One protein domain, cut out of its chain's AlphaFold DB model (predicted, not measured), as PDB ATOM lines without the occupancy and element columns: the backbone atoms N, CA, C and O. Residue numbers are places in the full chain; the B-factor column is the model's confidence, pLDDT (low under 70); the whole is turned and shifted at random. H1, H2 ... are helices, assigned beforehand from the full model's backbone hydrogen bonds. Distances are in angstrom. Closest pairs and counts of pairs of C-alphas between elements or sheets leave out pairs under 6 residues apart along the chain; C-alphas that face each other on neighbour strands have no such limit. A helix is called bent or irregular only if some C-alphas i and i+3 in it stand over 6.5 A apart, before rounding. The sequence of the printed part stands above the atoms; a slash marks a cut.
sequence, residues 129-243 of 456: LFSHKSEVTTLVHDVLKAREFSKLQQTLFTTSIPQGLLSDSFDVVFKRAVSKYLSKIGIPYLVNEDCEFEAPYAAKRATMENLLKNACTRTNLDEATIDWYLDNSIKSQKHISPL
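Overview. This is residues 129 to 243 of the 456 residues of an uncharacterized protein of Babesia microti (strain RI) (UniProt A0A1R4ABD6). A long helix, H1, runs along most of the longest axis, with H3 side by side with it and H4 on the far side of H3, in an uneven row with H3 in the middle. H2 folds back from the end of H1, overlapping only its last part and reaching on past it, while the small H5 follows H4 and packs on the start of H3. The printed part has 115 residues with five named helices, H1 to H5 in order along the chain, and no named strand; the class is all helix, and the helix packing is mostly aligned. The whole is loose, with a radius of gyration of the C-alphas of 16.7 A, and elongated, spanning 54 by 31 by 18 A.

Along the chain. H1, residues 132 to 159, begins with C-alpha 132 at (180.166, 164.642, 160.424) and is 41.4 A long from first to last C-alpha. H2, residues 170 to 185, is 22.4 A long, with C-alpha 170 at (128.677, 161.147, 167.354). H3, residues 200 to 216, is 22.5 A long. H4, residues 220 to 233, is 20.4 A long and only just irregular: C-alphas 224 and 227 are 6.8 A apart, against about 5 A in a regular helix. H5, residues 235 to 240, ends with C-alpha 240 at (146.437, 171.158, 156.926).

Arrangement. H3 is the hub, touching three other helices. It touches H1 at a shallow tilt of 22 degrees, opposite ways; their closest C-alphas, those of Ala 146 and Lys 204, are 5.2 A apart. H3 and H4 form a helical hairpin at a shallow tilt of 29 degrees, with the closest C-alphas, Lys 213 and Glu 223, 6.5 A apart. With residues 200 to 201 alone, H3 touches H5; the closest C-alphas are those of Tyr 201 and Gln 237, 5.6 A apart. H1 and H2 form the other helical hairpin, at a shallow tilt of 12 degrees, and only just touch, with 3 pairs of C-alphas within 8 A, the closest being Leu 156 and Ser 179 at 6.6 A. H4 and H5 meet only through their link. H1 and H4 are apart, and H2 is apart from H3, H4 and H5. In H2 and H3 every O i to N i+4 pair is within hydrogen-bond range; H1 has 23 of 24, H4 8 of 10 and H5 0 of 2, beside 2 of 3 O i to N i+3 pairs in H5.

Size, cuts and confidence. The two C-alphas farthest apart, those of Phe 170 and Thr 219, are 54.5 A from each other. The printed part has no cut. The link from H2 to H3, residues 186 to 199, is long, and within it residues 189 to 190 pair antiparallel with residues 195 to 196. The mean pLDDT of the printed part is 81.5; it is under 70 at residues 129 to 130, 158 to 166, 236 and 238 to 242.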
ATOM      1  N   LEU A 129     180.275 157.690 166.163       67.94
ATOM      2  CA  LEU A 129     178.895 158.153 166.324       67.94
ATOM      3  C   LEU A 129     178.749 159.681 166.240       67.94
ATOM      4  O   LEU A 129     177.686 160.159 165.849       67.94
ATOM      5  N   PHE A 130     179.811 160.439 166.518       69.62
ATOM      6  CA  PHE A 130     179.848 161.906 166.448       69.62
ATOM      7  C   PHE A 130     180.618 162.413 165.217       69.62
ATOM      8  O   PHE A 130     181.072 163.555 165.164       69.62
ATOM      9  N   SER A 131     180.772 161.565 164.198       78.44
ATOM     10  CA  SER A 131     181.324 161.964 162.907       78.44
ATOM     11  C   SER A 131     180.392 162.929 162.167       78.44
ATOM     12  O   SER A 131     179.179 162.760 162.135       78.44
ATOM     13  N   HIS A 132     180.952 163.850 161.383       77.50
ATOM     14  CA  HIS A 132     180.166 164.642 160.424       77.50
ATOM     15  C   HIS A 132     179.337 163.753 159.467       77.50
ATOM     16  O   HIS A 132     178.301 164.165 158.944       77.50
ATOM     17  N   LYS A 133     179.785 162.521 159.176       80.31
ATOM     18  CA  LYS A 133     178.990 161.589 158.362       80.31
ATOM     19  C   LYS A 133     177.734 161.131 159.103       80.31
ATOM     20  O   LYS A 133     176.672 161.129 158.488       80.31
ATOM     21  N   SER A 134     177.847 160.772 160.384       81.44
ATOM     22  CA  SER A 134     176.694 160.363 161.188       81.44
ATOM     23  C   SER A 134     175.744 161.542 161.403       81.44
ATOM     24  O   SER A 134     174.547 161.393 161.170       81.44
ATOM     25  N   GLU A 135     176.264 162.739 161.676       82.81
ATOM     26  CA  GLU A 135     175.472 163.971 161.793       82.81
ATOM     27  C   GLU A 135     174.595 164.207 160.551       82.81
ATOM     28  O   GLU A 135     173.368 164.253 160.647       82.81
ATOM     29  N   VAL A 136     175.187 164.226 159.350       84.94
ATOM     30  CA  VAL A 136     174.422 164.403 158.103       84.94
ATOM     31  C   VAL A 136     173.396 163.285 157.906       84.94
ATOM     32  O   VAL A 136     172.280 163.558 157.465       84.94
ATOM     33  N   THR A 137     173.725 162.033 158.245       88.25
ATOM     34  CA  THR A 137     172.751 160.934 158.131       88.25
ATOM     35  C   THR A 137     171.574 161.089 159.089       88.25
ATOM     36  O   THR A 137     170.441 160.837 158.680       88.25
ATOM     37  N   THR A 138     171.804 161.556 160.318       89.00
ATOM     38  CA  THR A 138     170.725 161.803 161.287       89.00
ATOM     39  C   THR A 138     169.829 162.959 160.845       89.00
ATOM     40  O   THR A 138     168.607 162.818 160.876       89.00
ATOM     41  N   LEU A 139     170.410 164.046 160.321       88.75
ATOM     42  CA  LEU A 139     169.660 165.177 159.766       88.75
ATOM     43  C   LEU A 139     168.780 164.747 158.585       88.75
ATOM     44  O   LEU A 139     167.601 165.092 158.512       88.75
ATOM     45  N   VAL A 140     169.325 163.946 157.663       91.75
ATOM     46  CA  VAL A 140     168.559 163.408 156.529       91.75
ATOM     47  C   VAL A 140     167.458 162.459 157.003       91.75
ATOM     48  O   VAL A 140     166.349 162.494 156.470       91.75
ATOM     49  N   HIS A 141     167.729 161.627 158.006       92.25
ATOM     50  CA  HIS A 141     166.745 160.703 158.562       92.25
ATOM     51  C   HIS A 141     165.555 161.438 159.193       92.25
ATOM     52  O   HIS A 141     164.409 161.069 158.939       92.25
ATOM     53  N   ASP A 142     165.800 162.520 159.930       92.12
ATOM     54  CA  ASP A 142     164.735 163.356 160.489       92.12
ATOM     55  C   ASP A 142     163.894 164.025 159.387       92.12
ATOM     56  O   ASP A 142     162.661 164.015 159.450       92.12
ATOM     57  N   VAL A 143     164.522 164.492 158.302       92.38
ATOM     58  CA  VAL A 143     163.804 165.011 157.122       92.38
ATOM     59  C   VAL A 143     162.940 163.931 156.457       92.38
ATOM     60  O   VAL A 143     161.808 164.204 156.042       92.38
ATOM     61  N   LEU A 144     163.435 162.693 156.356       92.56
ATOM     62  CA  LEU A 144     162.670 161.569 155.809       92.56
ATOM     63  C   LEU A 144     161.476 161.213 156.700       92.56
ATOM     64  O   LEU A 144     160.367 161.083 156.182       92.56
ATOM     65  N   LYS A 145     161.664 161.144 158.022       92.50
ATOM     66  CA  LYS A 145     160.569 160.951 158.984       92.50
ATOM     67  C   LYS A 145     159.491 162.021 158.834       92.50
ATOM     68  O   LYS A 145     158.315 161.690 158.706       92.50
ATOM     69  N   ALA A 146     159.879 163.298 158.788       91.06
ATOM     70  CA  ALA A 146     158.938 164.404 158.620       91.06
ATOM     71  C   ALA A 146     158.193 164.332 157.273       91.06
ATOM     72  O   ALA A 146     157.002 164.654 157.188       91.06
ATOM     73  N   ARG A 147     158.862 163.868 156.209       89.69
ATOM     74  CA  ARG A 147     158.235 163.634 154.901       89.69
ATOM     75  C   ARG A 147     157.206 162.507 154.953       89.69
ATOM     76  O   ARG A 147     156.108 162.697 154.430       89.69
ATOM     77  N   GLU A 148     157.544 161.364 155.541       90.00
ATOM     78  CA  GLU A 148     156.612 160.237 155.667       90.00
ATOM     79  C   GLU A 148     155.425 160.597 156.566       90.00
ATOM     80  O   GLU A 148     154.280 160.352 156.187       90.00
ATOM     81  N   PHE A 149     155.662 161.314 157.668       89.31
ATOM     82  CA  PHE A 149     154.595 161.851 158.512       89.31
ATOM     83  C   PHE A 149     153.664 162.786 157.737       89.31
ATOM     84  O   PHE A 149     152.442 162.663 157.805       89.31
ATOM     85  N   SER A 150     154.214 163.678 156.908       87.06
ATOM     86  CA  SER A 150     153.397 164.545 156.056       87.06
ATOM     87  C   SER A 150     152.558 163.767 155.038       87.06
ATOM     88  O   SER A 150     151.461 164.226 154.719       87.06
ATOM     89  N   LYS A 151     153.047 162.643 154.498       87.31
ATOM     90  CA  LYS A 151     152.277 161.796 153.571       87.31
ATOM     91  C   LYS A 151     151.167 161.046 154.298       87.31
ATOM     92  O   LYS A 151     150.032 161.067 153.835       87.31
ATOM     93  N   LEU A 152     151.482 160.440 155.444       85.69
ATOM     94  CA  LEU A 152     150.514 159.767 156.313       85.69
ATOM     95  C   LEU A 152     149.386 160.733 156.687       85.69
ATOM     96  O   LEU A 152     148.204 160.424 156.569       85.69
ATOM     97  N   GLN A 153     149.741 161.958 157.057       83.06
ATOM     98  CA  GLN A 153     148.748 162.941 157.439       83.06
ATOM     99  C   GLN A 153     147.890 163.396 156.246       83.06
ATOM    100  O   GLN A 153     146.694 163.629 156.403       83.06
ATOM    101  N   GLN A 154     148.453 163.468 155.036       81.75
ATOM    102  CA  GLN A 154     147.676 163.729 153.819       81.75
ATOM    103  C   GLN A 154     146.669 162.610 153.525       81.75
ATOM    104  O   GLN A 154     145.519 162.923 153.227       81.75
ATOM    105  N   THR A 155     147.049 161.335 153.654       82.00
ATOM    106  CA  THR A 155     146.124 160.210 153.414       82.00
ATOM    107  C   THR A 155     145.004 160.159 154.457       82.00
ATOM    108  O   THR A 155     143.831 159.984 154.109       82.00
ATOM    109  N   LEU A 156     145.328 160.416 155.728       76.44
ATOM    110  CA  LEU A 156     144.327 160.549 156.789       76.44
ATOM    111  C   LEU A 156     143.388 161.733 156.540       76.44
ATOM    112  O   LEU A 156     142.178 161.595 156.698       76.44
ATOM    113  N   PHE A 157     143.903 162.885 156.101       70.31
ATOM    114  CA  PHE A 157     143.047 164.048 155.885       70.31
ATOM    115  C   PHE A 157     142.173 163.944 154.631       70.31
ATOM    116  O   PHE A 157     141.044 164.424 154.671       70.31
ATOM    117  N   THR A 158     142.621 163.264 153.565       65.88
ATOM    118  CA  THR A 158     141.781 163.004 152.375       65.88
ATOM    119  C   THR A 158     140.547 162.157 152.676       65.88
ATOM    120  O   THR A 158     139.543 162.273 151.981       65.88
ATOM    121  N   THR A 159     140.604 161.328 153.720       57.81
ATOM    122  CA  THR A 159     139.478 160.500 154.177       57.81
ATOM    123  C   THR A 159     138.681 161.156 155.309       57.81
ATOM    124  O   THR A 159     137.600 160.687 155.669       57.81
ATOM    125  N   SER A 160     139.185 162.260 155.866       57.06
ATOM    126  CA  SER A 160     138.585 162.951 157.005       57.06
ATOM    127  C   SER A 160     137.683 164.117 156.589       57.06
ATOM    128  O   SER A 160     137.830 164.721 155.527       57.06
ATOM    129  N   ILE A 161     136.752 164.463 157.474       56.28
ATOM    130  CA  ILE A 161     135.795 165.557 157.289       56.28
ATOM    131  C   ILE A 161     136.554 166.896 157.239       56.28
ATOM    132  O   ILE A 161     137.350 167.157 158.148       56.28
ATOM    133  N   PRO A 162     136.292 167.771 156.247       58.19
ATOM    134  CA  PRO A 162     136.936 169.077 156.161       58.19
ATOM    135  C   PRO A 162     136.736 169.871 157.457       58.19
ATOM    136  O   PRO A 162     135.659 169.854 158.058       58.19
ATOM    137  N   GLN A 163     137.774 170.605 157.872       57.44
ATOM    138  CA  GLN A 163     137.798 171.374 159.126       57.44
ATOM    139  C   GLN A 163     136.613 172.357 159.268       57.44
ATOM    140  O   GLN A 163     136.259 172.724 160.384       57.44
ATOM    141  N   GLY A 164     135.962 172.736 158.159       53.69
ATOM    142  CA  GLY A 164     134.795 173.624 158.126       53.69
ATOM    143  C   GLY A 164     133.469 173.024 158.622       53.69
ATOM    144  O   GLY A 164     132.562 173.788 158.933       53.69
ATOM    145  N   LEU A 165     133.338 171.696 158.749       57.34
ATOM    146  CA  LEU A 165     132.130 171.054 159.296       57.34
ATOM    147  C   LEU A 165     132.380 170.508 160.704       57.34
ATOM    148  O   LEU A 165     132.367 169.299 160.938       57.34
ATOM    149  N   LEU A 166     132.631 171.377 161.683       66.38
ATOM    150  CA  LEU A 166     132.635 170.995 163.102       66.38
ATOM    151  C   LEU A 166     131.213 170.705 163.602       66.38
ATOM    152  O   LEU A 166     130.624 171.468 164.358       66.38
ATOM    153  N   SER A 167     130.664 169.579 163.143       72.00
ATOM    154  CA  SER A 167     129.500 168.945 163.756       72.00
ATOM    155  C   SER A 167     129.919 168.252 165.049       72.00
ATOM    156  O   SER A 167     131.012 167.680 165.125       72.00
ATOM    157  N   ASP A 168     129.028 168.296 166.034       77.81
ATOM    158  CA  ASP A 168     129.131 167.558 167.291       77.81
ATOM    159  C   ASP A 168     128.338 166.235 167.248       77.81
ATOM    160  O   ASP A 168     128.087 165.607 168.272       77.81
ATOM    161  N   SER A 169     127.940 165.773 166.059       84.50
ATOM    162  CA  SER A 169     127.345 164.444 165.909       84.50
ATOM    163  C   SER A 169     128.347 163.340 166.263       84.50
ATOM    164  O   SER A 169     129.545 163.450 165.979       84.50
ATOM    165  N   PHE A 170     127.851 162.258 166.872       85.19
ATOM    166  CA  PHE A 170     128.677 161.147 167.354       85.19
ATOM    167  C   PHE A 170     129.588 160.579 166.257       85.19
ATOM    168  O   PHE A 170     130.794 160.493 166.464       85.19
ATOM    169  N   ASP A 171     129.056 160.314 165.061       86.81
ATOM    170  CA  ASP A 171     129.826 159.771 163.930       86.81
ATOM    171  C   ASP A 171     131.012 160.656 163.535       86.81
ATOM    172  O   ASP A 171     132.092 160.177 163.181       86.81
ATOM    173  N   VAL A 172     130.813 161.974 163.588       84.44
ATOM    174  CA  VAL A 172     131.827 162.965 163.220       84.44
ATOM    175  C   VAL A 172     132.898 163.052 164.302       84.44
ATOM    176  O   VAL A 172     134.090 163.073 163.984       84.44
ATOM    177  N   VAL A 173     132.492 163.057 165.573       86.94
ATOM    178  CA  VAL A 173     133.408 163.033 166.720       86.94
ATOM    179  C   VAL A 173     134.215 161.734 166.737       86.94
ATOM    180  O   VAL A 173     135.433 161.790 166.883       86.94
ATOM    181  N   PHE A 174     133.579 160.589 166.487       88.00
ATOM    182  CA  PHE A 174     134.228 159.282 166.417       88.00
ATOM    183  C   PHE A 174     135.271 159.221 165.297       88.00
ATOM    184  O   PHE A 174     136.438 158.929 165.560       88.00
ATOM    185  N   LYS A 175     134.907 159.591 164.058       85.94
ATOM    186  CA  LYS A 175     135.854 159.639 162.926       85.94
ATOM    187  C   LYS A 175     137.057 160.538 163.220       85.94
ATOM    188  O   LYS A 175     138.192 160.182 162.906       85.94
ATOM    189  N   ARG A 176     136.829 161.689 163.862       84.06
ATOM    190  CA  ARG A 176     137.905 162.599 164.283       84.06
ATOM    191  C   ARG A 176     138.760 162.036 165.404       84.06
ATOM    192  O   ARG A 176     139.968 162.248 165.387       84.06
ATOM    193  N   ALA A 177     138.163 161.349 166.371       88.44
ATOM    194  CA  ALA A 177     138.887 160.733 167.473       88.44
ATOM    195  C   ALA A 177     139.806 159.621 166.957       88.44
ATOM    196  O   ALA A 177     140.988 159.619 167.295       88.44
ATOM    197  N   VAL A 178     139.304 158.759 166.066       87.31
ATOM    198  CA  VAL A 178     140.098 157.714 165.401       87.31
ATOM    199  C   VAL A 178     141.214 158.333 164.562       87.31
ATOM    200  O   VAL A 178     142.368 157.941 164.700       87.31
ATOM    201  N   SER A 179     140.907 159.348 163.748       83.75
ATOM    202  CA  SER A 179     141.925 160.054 162.960       83.75
ATOM    203  C   SER A 179     143.000 160.685 163.851       83.75
ATOM    204  O   SER A 179     144.182 160.485 163.591       83.75
ATOM    205  N   LYS A 180     142.621 161.363 164.945       84.88
ATOM    206  CA  LYS A 180     143.574 161.947 165.901       84.88
ATOM    207  C   LYS A 180     144.412 160.877 166.604       84.88
ATOM    208  O   LYS A 180     145.600 161.092 166.821       84.88
ATOM    209  N   TYR A 181     143.815 159.742 166.954       88.12
ATOM    210  CA  TYR A 181     144.523 158.620 167.566       88.12
ATOM    211  C   TYR A 181     145.566 158.022 166.613       88.12
ATOM    212  O   TYR A 181     146.726 157.876 166.991       88.12
ATOM    213  N   LEU A 182     145.188 157.773 165.354       85.75
ATOM    214  CA  LEU A 182     146.109 157.304 164.317       85.75
ATOM    215  C   LEU A 182     147.220 158.323 164.039       85.75
ATOM    216  O   LEU A 182     148.385 157.943 163.944       85.75
ATOM    217  N   SER A 183     146.885 159.617 163.981       83.25
ATOM    218  CA  SER A 183     147.882 160.681 163.859       83.25
ATOM    219  C   SER A 183     148.859 160.680 165.030       83.25
ATOM    220  O   SER A 183     150.048 160.829 164.783       83.25
ATOM    221  N   LYS A 184     148.392 160.467 166.271       85.19
ATOM    222  CA  LYS A 184     149.242 160.422 167.474       85.19
ATOM    223  C   LYS A 184     150.226 159.251 167.451       85.19
ATOM    224  O   LYS A 184     151.374 159.431 167.832       85.19
ATOM    225  N   ILE A 185     149.797 158.079 166.982       86.31
ATOM    226  CA  ILE A 185     150.687 156.918 166.796       86.31
ATOM    227  C   ILE A 185     151.744 157.206 165.723       86.31
ATOM    228  O   ILE A 185     152.878 156.752 165.830       86.31
ATOM    229  N   GLY A 186     151.372 157.957 164.685       82.75
ATOM    230  CA  GLY A 186     152.253 158.291 163.571       82.75
ATOM    231  C   GLY A 186     153.227 159.445 163.817       82.75
ATOM    232  O   GLY A 186     153.970 159.765 162.889       82.75
ATOM    233  N   ILE A 187     153.228 160.094 164.991       86.19
ATOM    234  CA  ILE A 187     154.113 161.238 165.267       86.19
ATOM    235  C   ILE A 187     155.566 160.746 165.346       86.19
ATOM    236  O   ILE A 187     155.882 159.908 166.191       86.19
ATOM    237  N   PRO A 188     156.472 161.249 164.489       87.69
ATOM    238  CA  PRO A 188     157.873 160.876 164.561       87.69
ATOM    239  C   PRO A 188     158.593 161.651 165.670       87.69
ATOM    240  O   PRO A 188     158.472 162.873 165.760       87.69
ATOM    241  N   TYR A 189     159.434 160.951 166.431       89.56
ATOM    242  CA  TYR A 189     160.447 161.582 167.276       89.56
ATOM    243  C   TYR A 189     161.618 162.066 166.408       89.56
ATOM    244  O   TYR A 189     162.240 161.266 165.687       89.56
ATOM    245  N   LEU A 190     161.903 163.368 166.459       86.62
ATOM    246  CA  LEU A 190     163.019 163.992 165.749       86.62
ATOM    247  C   LEU A 190     164.236 164.052 166.669       86.62
ATOM    248  O   LEU A 190     164.173 164.635 167.745       86.62
ATOM    249  N   VAL A 191     165.339 163.445 166.233       86.12
ATOM    250  CA  VAL A 191     166.529 163.262 167.078       86.12
ATOM    251  C   VAL A 191     167.287 164.573 167.254       86.12
ATOM    252  O   VAL A 191     167.771 164.856 168.336       86.12
ATOM    253  N   ASN A 192     167.367 165.400 166.212       83.00
ATOM    254  CA  ASN A 192     168.139 166.645 166.274       83.00
ATOM    255  C   ASN A 192     167.414 167.798 166.987       83.00
ATOM    256  O   ASN A 192     168.018 168.837 167.236       83.00
ATOM    257  N   GLU A 193     166.126 167.641 167.290       81.25
ATOM    258  CA  GLU A 193     165.317 168.654 167.987       81.25
ATOM    259  C   GLU A 193     164.850 168.206 169.366       81.25
ATOM    260  O   GLU A 193     164.262 169.008 170.091       81.25
ATOM    261  N   ASP A 194     165.073 166.932 169.700       84.25
ATOM    262  CA  ASP A 194     164.591 166.280 170.915       84.25
ATOM    263  C   ASP A 194     163.115 166.577 171.217       84.25
ATOM    264  O   ASP A 194     162.707 166.829 172.353       84.25
ATOM    265  N   CYS A 195     162.295 166.595 170.163       83.81
ATOM    266  CA  CYS A 195     160.911 167.032 170.247       83.81
ATOM    267  C   CYS A 195     159.999 166.260 169.287       83.81
ATOM    268  O   CYS A 195     160.392 165.826 168.199       83.81
ATOM    269  N   GLU A 196     158.744 166.132 169.703       86.44
ATOM    270  CA  GLU A 196     157.644 165.590 168.917       86.44
ATOM    271  C   GLU A 196     156.739 166.732 168.449       86.44
ATOM    272  O   GLU A 196     156.279 167.558 169.240       86.44
ATOM    273  N   PHE A 197     156.433 166.764 167.153       84.19
ATOM    274  CA  PHE A 197     155.566 167.790 166.578       84.19
ATOM    275  C   PHE A 197     154.200 167.216 166.216       84.19
ATOM    276  O   PHE A 197     154.092 166.365 165.335       84.19
ATOM    277  N   GLU A 198     153.133 167.758 166.813       81.25
ATOM    278  CA  GLU A 198     151.752 167.383 166.459       81.25
ATOM    279  C   GLU A 198     151.401 167.813 165.020       81.25
ATOM    280  O   GLU A 198     150.677 167.119 164.307       81.25
ATOM    281  N   ALA A 199     151.930 168.953 164.558       83.62
ATOM    282  CA  ALA A 199     151.659 169.470 163.220       83.62
ATOM    283  C   ALA A 199     152.718 169.007 162.198       83.62
ATOM    284  O   ALA A 199     153.905 169.301 162.377       83.62
ATOM    285  N   PRO A 200     152.322 168.415 161.049       85.88
ATOM    286  CA  PRO A 200     153.271 167.945 160.029       85.88
ATOM    287  C   PRO A 200     154.069 169.092 159.401       85.88
ATOM    288  O   PRO A 200     155.236 168.934 159.052       85.88
ATOM    289  N   TYR A 201     153.445 170.268 159.291       86.81
ATOM    290  CA  TYR A 201     154.101 171.495 158.854       86.81
ATOM    291  C   TYR A 201     155.265 171.882 159.777       86.81
ATOM    292  O   TYR A 201     156.328 172.246 159.283       86.81
ATOM    293  N   ALA A 202     155.064 171.800 161.098       86.69
ATOM    294  CA  ALA A 202     156.072 172.194 162.076       86.69
ATOM    295  C   ALA A 202     157.263 171.230 162.043       86.69
ATOM    296  O   ALA A 202     158.388 171.687 161.874       86.69
ATOM    297  N   ALA A 203     156.994 169.916 162.038       88.19
ATOM    298  CA  ALA A 203     158.021 168.883 161.887       88.19
ATOM    299  C   ALA A 203     158.867 169.100 160.623       88.19
ATOM    300  O   ALA A 203     160.095 169.068 160.643       88.19
ATOM    301  N   LYS A 204     158.212 169.353 159.484       89.62
ATOM    302  CA  LYS A 204     158.916 169.552 158.215       89.62
ATOM    303  C   LYS A 204     159.698 170.864 158.177       89.62
ATOM    304  O   LYS A 204     160.791 170.887 157.622       89.62
ATOM    305  N   ARG A 205     159.154 171.953 158.733       90.06
ATOM    306  CA  ARG A 205     159.863 173.239 158.803       90.06
ATOM    307  C   ARG A 205     161.137 173.085 159.617       90.06
ATOM    308  O   ARG A 205     162.189 173.452 159.116       90.06
ATOM    309  N   ALA A 206     161.030 172.517 160.809       89.12
ATOM    310  CA  ALA A 206     162.132 172.462 161.751       89.12
ATOM    311  C   ALA A 206     163.252 171.512 161.268       89.12
ATOM    312  O   ALA A 206     164.413 171.913 161.181       89.12
ATOM    313  N   THR A 207     162.897 170.335 160.732       91.56
ATOM    314  CA  THR A 207     163.882 169.420 160.116       91.56
ATOM    315  C   THR A 207     164.595 170.026 158.908       91.56
ATOM    316  O   THR A 207     165.806 169.864 158.756       91.56
ATOM    317  N   MET A 208     163.874 170.747 158.042       90.56
ATOM    318  CA  MET A 208     164.489 171.446 156.910       90.56
ATOM    319  C   MET A 208     165.343 172.632 157.358       90.56
ATOM    320  O   MET A 208     166.387 172.875 156.762       90.56
ATOM    321  N   GLU A 209     164.920 173.362 158.385       90.56
ATOM    322  CA  GLU A 209     165.687 174.458 158.972       90.56
ATOM    323  C   GLU A 209     167.026 173.955 159.515       90.56
ATOM    324  O   GLU A 209     168.068 174.497 159.154       90.56
ATOM    325  N   ASN A 210     167.009 172.863 160.281       88.62
ATOM    326  CA  ASN A 210     168.206 172.236 160.836       88.62
ATOM    327  C   ASN A 210     169.129 171.666 159.756       88.62
ATOM    328  O   ASN A 210     170.339 171.890 159.792       88.62
ATOM    329  N   LEU A 211     168.574 171.001 158.738       89.94
ATOM    330  CA  LEU A 211     169.358 170.536 157.591       89.94
ATOM    331  C   LEU A 211     170.040 171.710 156.866       89.94
ATOM    332  O   LEU A 211     171.212 171.620 156.499       89.94
ATOM    333  N   LEU A 212     169.311 172.804 156.629       87.94
ATOM    334  CA  LEU A 212     169.845 173.962 155.919       87.94
ATOM    335  C   LEU A 212     170.923 174.670 156.746       87.94
ATOM    336  O   LEU A 212     171.985 174.952 156.192       87.94
ATOM    337  N   LYS A 213     170.689 174.878 158.046       87.75
ATOM    338  CA  LYS A 213     171.648 175.499 158.973       87.75
ATOM    339  C   LYS A 213     172.938 174.687 159.121       87.75
ATOM    340  O   LYS A 213     174.028 175.241 159.042       87.75
ATOM    341  N   ASN A 214     172.836 173.367 159.274       84.19
ATOM    342  CA  ASN A 214     174.017 172.552 159.581       84.19
ATOM    343  C   ASN A 214     174.767 172.103 158.318       84.19
ATOM    344  O   ASN A 214     175.995 172.047 158.312       84.19
ATOM    345  N   ALA A 215     174.059 171.802 157.221       80.69
ATOM    346  CA  ALA A 215     174.683 171.240 156.018       80.69
ATOM    347  C   ALA A 215     174.834 172.229 154.849       80.69
ATOM    348  O   ALA A 215     175.680 172.004 153.976       80.69
ATOM    349  N   CYS A 216     174.017 173.289 154.776       76.94
ATOM    350  CA  CYS A 216     173.909 174.120 153.570       76.94
ATOM    351  C   CYS A 216     174.380 175.567 153.750       76.94
ATOM    352  O   CYS A 216     174.799 176.176 152.761       76.94
ATOM    353  N   THR A 217     174.342 176.126 154.960       80.62
ATOM    354  CA  THR A 217     174.779 177.504 155.195       80.62
ATOM    355  C   THR A 217     176.261 177.595 155.484       80.62
ATOM    356  O   THR A 217     176.849 176.792 156.202       80.62
ATOM    357  N   ARG A 218     176.891 178.597 154.872       73.62
ATOM    358  CA  ARG A 218     178.311 178.915 155.084       73.62
ATOM    359  C   ARG A 218     178.488 180.340 155.581       73.62
ATOM    360  O   ARG A 218     179.555 180.682 156.079       73.62
ATOM    361  N   THR A 219     177.468 181.173 155.384       78.56
ATOM    362  CA  THR A 219     177.467 182.584 155.742       78.56
ATOM    363  C   THR A 219     176.181 182.957 156.470       78.56
ATOM    364  O   THR A 219     175.114 182.419 156.181       78.56
ATOM    365  N   ASN A 220     176.267 183.959 157.345       80.94
ATOM    366  CA  ASN A 220     175.113 184.505 158.071       80.94
ATOM    367  C   ASN A 220     174.038 185.078 157.125       80.94
ATOM    368  O   ASN A 220     172.877 185.211 157.501       80.94
ATOM    369  N   LEU A 221     174.418 185.444 155.892       76.94
ATOM    370  CA  LEU A 221     173.464 185.849 154.857       76.94
ATOM    371  C   LEU A 221     172.600 184.669 154.412       76.94
ATOM    372  O   LEU A 221     171.392 184.840 154.265       76.94
ATOM    373  N   ASP A 222     173.198 183.490 154.234       78.56
ATOM    374  CA  ASP A 222     172.455 182.286 153.867       78.56
ATOM    375  C   ASP A 222     171.462 181.929 154.980       78.56
ATOM    376  O   ASP A 222     170.285 181.714 154.694       78.56
ATOM    377  N   GLU A 223     171.894 181.983 156.245       78.00
ATOM    378  CA  GLU A 223     171.035 181.747 157.415       78.00
ATOM    379  C   GLU A 223     169.829 182.693 157.458       78.00
ATOM    380  O   GLU A 223     168.699 182.247 157.646       78.00
ATOM    381  N   ALA A 224     170.039 183.987 157.194       82.19
ATOM    382  CA  ALA A 224     168.962 184.976 157.166       82.19
ATOM    383  C   ALA A 224     167.925 184.720 156.054       82.19
ATOM    384  O   ALA A 224     166.787 185.181 156.148       82.19
ATOM    385  N   THR A 225     168.294 183.991 154.994       83.50
ATOM    386  CA  THR A 225     167.374 183.651 153.895       83.50
ATOM    387  C   THR A 225     166.600 182.351 154.108       83.50
ATOM    388  O   THR A 225     165.617 182.118 153.397       83.50
ATOM    389  N   ILE A 226     166.989 181.525 155.089       85.69
ATOM    390  CA  ILE A 226     166.349 180.228 155.359       85.69
ATOM    391  C   ILE A 226     164.860 180.409 155.651       85.69
ATOM    392  O   ILE A 226     164.033 179.747 155.025       85.69
ATOM    393  N   ASP A 227     164.505 181.331 156.547       85.75
ATOM    394  CA  ASP A 227     163.108 181.560 156.929       85.75
ATOM    395  C   ASP A 227     162.232 181.905 155.723       85.75
ATOM    396  O   ASP A 227     161.152 181.339 155.539       85.75
ATOM    397  N   TRP A 228     162.736 182.779 154.851       87.88
ATOM    398  CA  TRP A 228     162.044 183.164 153.626       87.88
ATOM    399  C   TRP A 228     161.852 181.973 152.676       87.88
ATOM    400  O   TRP A 228     160.780 181.802 152.089       87.88
ATOM    401  N   TYR A 229     162.869 181.118 152.534       87.50
ATOM    402  CA  TYR A 229     162.782 179.911 151.711       87.50
ATOM    403  C   TYR A 229     161.768 178.897 152.271       87.50
ATOM    404  O   TYR A 229     160.948 178.349 151.521       87.50
ATOM    405  N   LEU A 230     161.781 178.662 153.585       87.25
ATOM    406  CA  LEU A 230     160.866 177.737 154.257       87.25
ATOM    407  C   LEU A 230     159.414 178.222 154.189       87.25
ATOM    408  O   LEU A 230     158.504 177.435 153.909       87.25
ATOM    409  N   ASP A 231     159.181 179.522 154.368       83.50
ATOM    410  CA  ASP A 231     157.835 180.087 154.282       83.50
ATOM    411  C   ASP A 231     157.226 179.977 152.879       83.50
ATOM    412  O   ASP A 231     156.008 179.822 152.761       83.50
ATOM    413  N   ASN A 232     158.051 179.992 151.828       84.00
ATOM    414  CA  ASN A 232     157.597 179.801 150.450       84.00
ATOM    415  C   ASN A 232     157.402 178.323 150.084       84.00
ATOM    416  O   ASN A 232     156.399 177.975 149.460       84.00
ATOM    417  N   SER A 233     158.330 177.447 150.472       80.94
ATOM    418  CA  SER A 233     158.313 176.030 150.079       80.94
ATOM    419  C   SER A 233     157.252 175.200 150.813       80.94
ATOM    420  O   SER A 233     156.705 174.256 150.242       80.94
ATOM    421  N   ILE A 234     156.919 175.556 152.058       77.75
ATOM    422  CA  ILE A 234     156.026 174.768 152.930       77.75
ATOM    423  C   ILE A 234     154.650 175.446 153.115       77.75
ATOM    424  O   ILE A 234     153.803 175.001 153.891       77.75
ATOM    425  N   LYS A 235     154.367 176.519 152.364       73.62
ATOM    426  CA  LYS A 235     153.137 177.322 152.497       73.62
ATOM    427  C   LYS A 235     151.847 176.505 152.382       73.62
ATOM    428  O   LYS A 235     150.917 176.723 153.152       73.62
ATOM    429  N   SER A 236     151.802 175.550 151.453       69.88
ATOM    430  CA  SER A 236     150.614 174.729 151.176       69.88
ATOM    431  C   SER A 236     150.192 173.848 152.355       69.88
ATOM    432  O   SER A 236     149.015 173.529 152.490       69.88
ATOM    433  N   GLN A 237     151.124 173.493 153.242       70.06
ATOM    434  CA  GLN A 237     150.855 172.612 154.378       70.06
ATOM    435  C   GLN A 237     150.303 173.357 155.602       70.06
ATOM    436  O   GLN A 237     149.786 172.713 156.512       70.06
ATOM    437  N   LYS A 238     150.337 174.702 155.618       68.94
ATOM    438  CA  LYS A 238     149.772 175.508 156.718       68.94
ATOM    439  C   LYS A 238     148.266 175.263 156.885       68.94
ATOM    440  O   LYS A 238     147.785 175.154 158.006       68.94
ATOM    441  N   HIS A 239     147.540 175.084 155.782       67.81
ATOM    442  CA  HIS A 239     146.092 174.828 155.788       67.81
ATOM    443  C   HIS A 239     145.698 173.448 156.336       67.81
ATOM    444  O   HIS A 239     144.538 173.227 156.653       67.81
ATOM    445  N   ILE A 240     146.657 172.522 156.429       68.00
ATOM    446  CA  ILE A 240     146.437 171.158 156.926       68.00
ATOM    447  C   ILE A 240     146.561 171.114 158.459       68.00
ATOM    448  O   ILE A 240     146.096 170.173 159.099       68.00
ATOM    449  N   SER A 241     147.180 172.134 159.064       69.31
ATOM    450  CA  SER A 241     147.351 172.192 160.514       69.31
ATOM    451  C   SER A 241     145.998 172.266 161.235       69.31
ATOM    452  O   SER A 241     145.074 172.920 160.737       69.31
ATOM    453  N   PRO A 242     145.842 171.571 162.375       69.44
ATOM    454  CA  PRO A 242     144.648 171.710 163.189       69.44
ATOM    455  C   PRO A 242     144.549 173.152 163.685       69.44
ATOM    456  O   PRO A 242     145.526 173.749 164.136       69.44
ATOM    457  N   LEU A 243     143.352 173.716 163.573       72.00
ATOM    458  CA  LEU A 243     143.056 175.039 164.100       72.00
ATOM    459  C   LEU A 243     143.184 175.037 165.630       72.00
ATOM    460  O   LEU A 243     142.783 174.064 166.273       72.00
TER     461      LEU A 243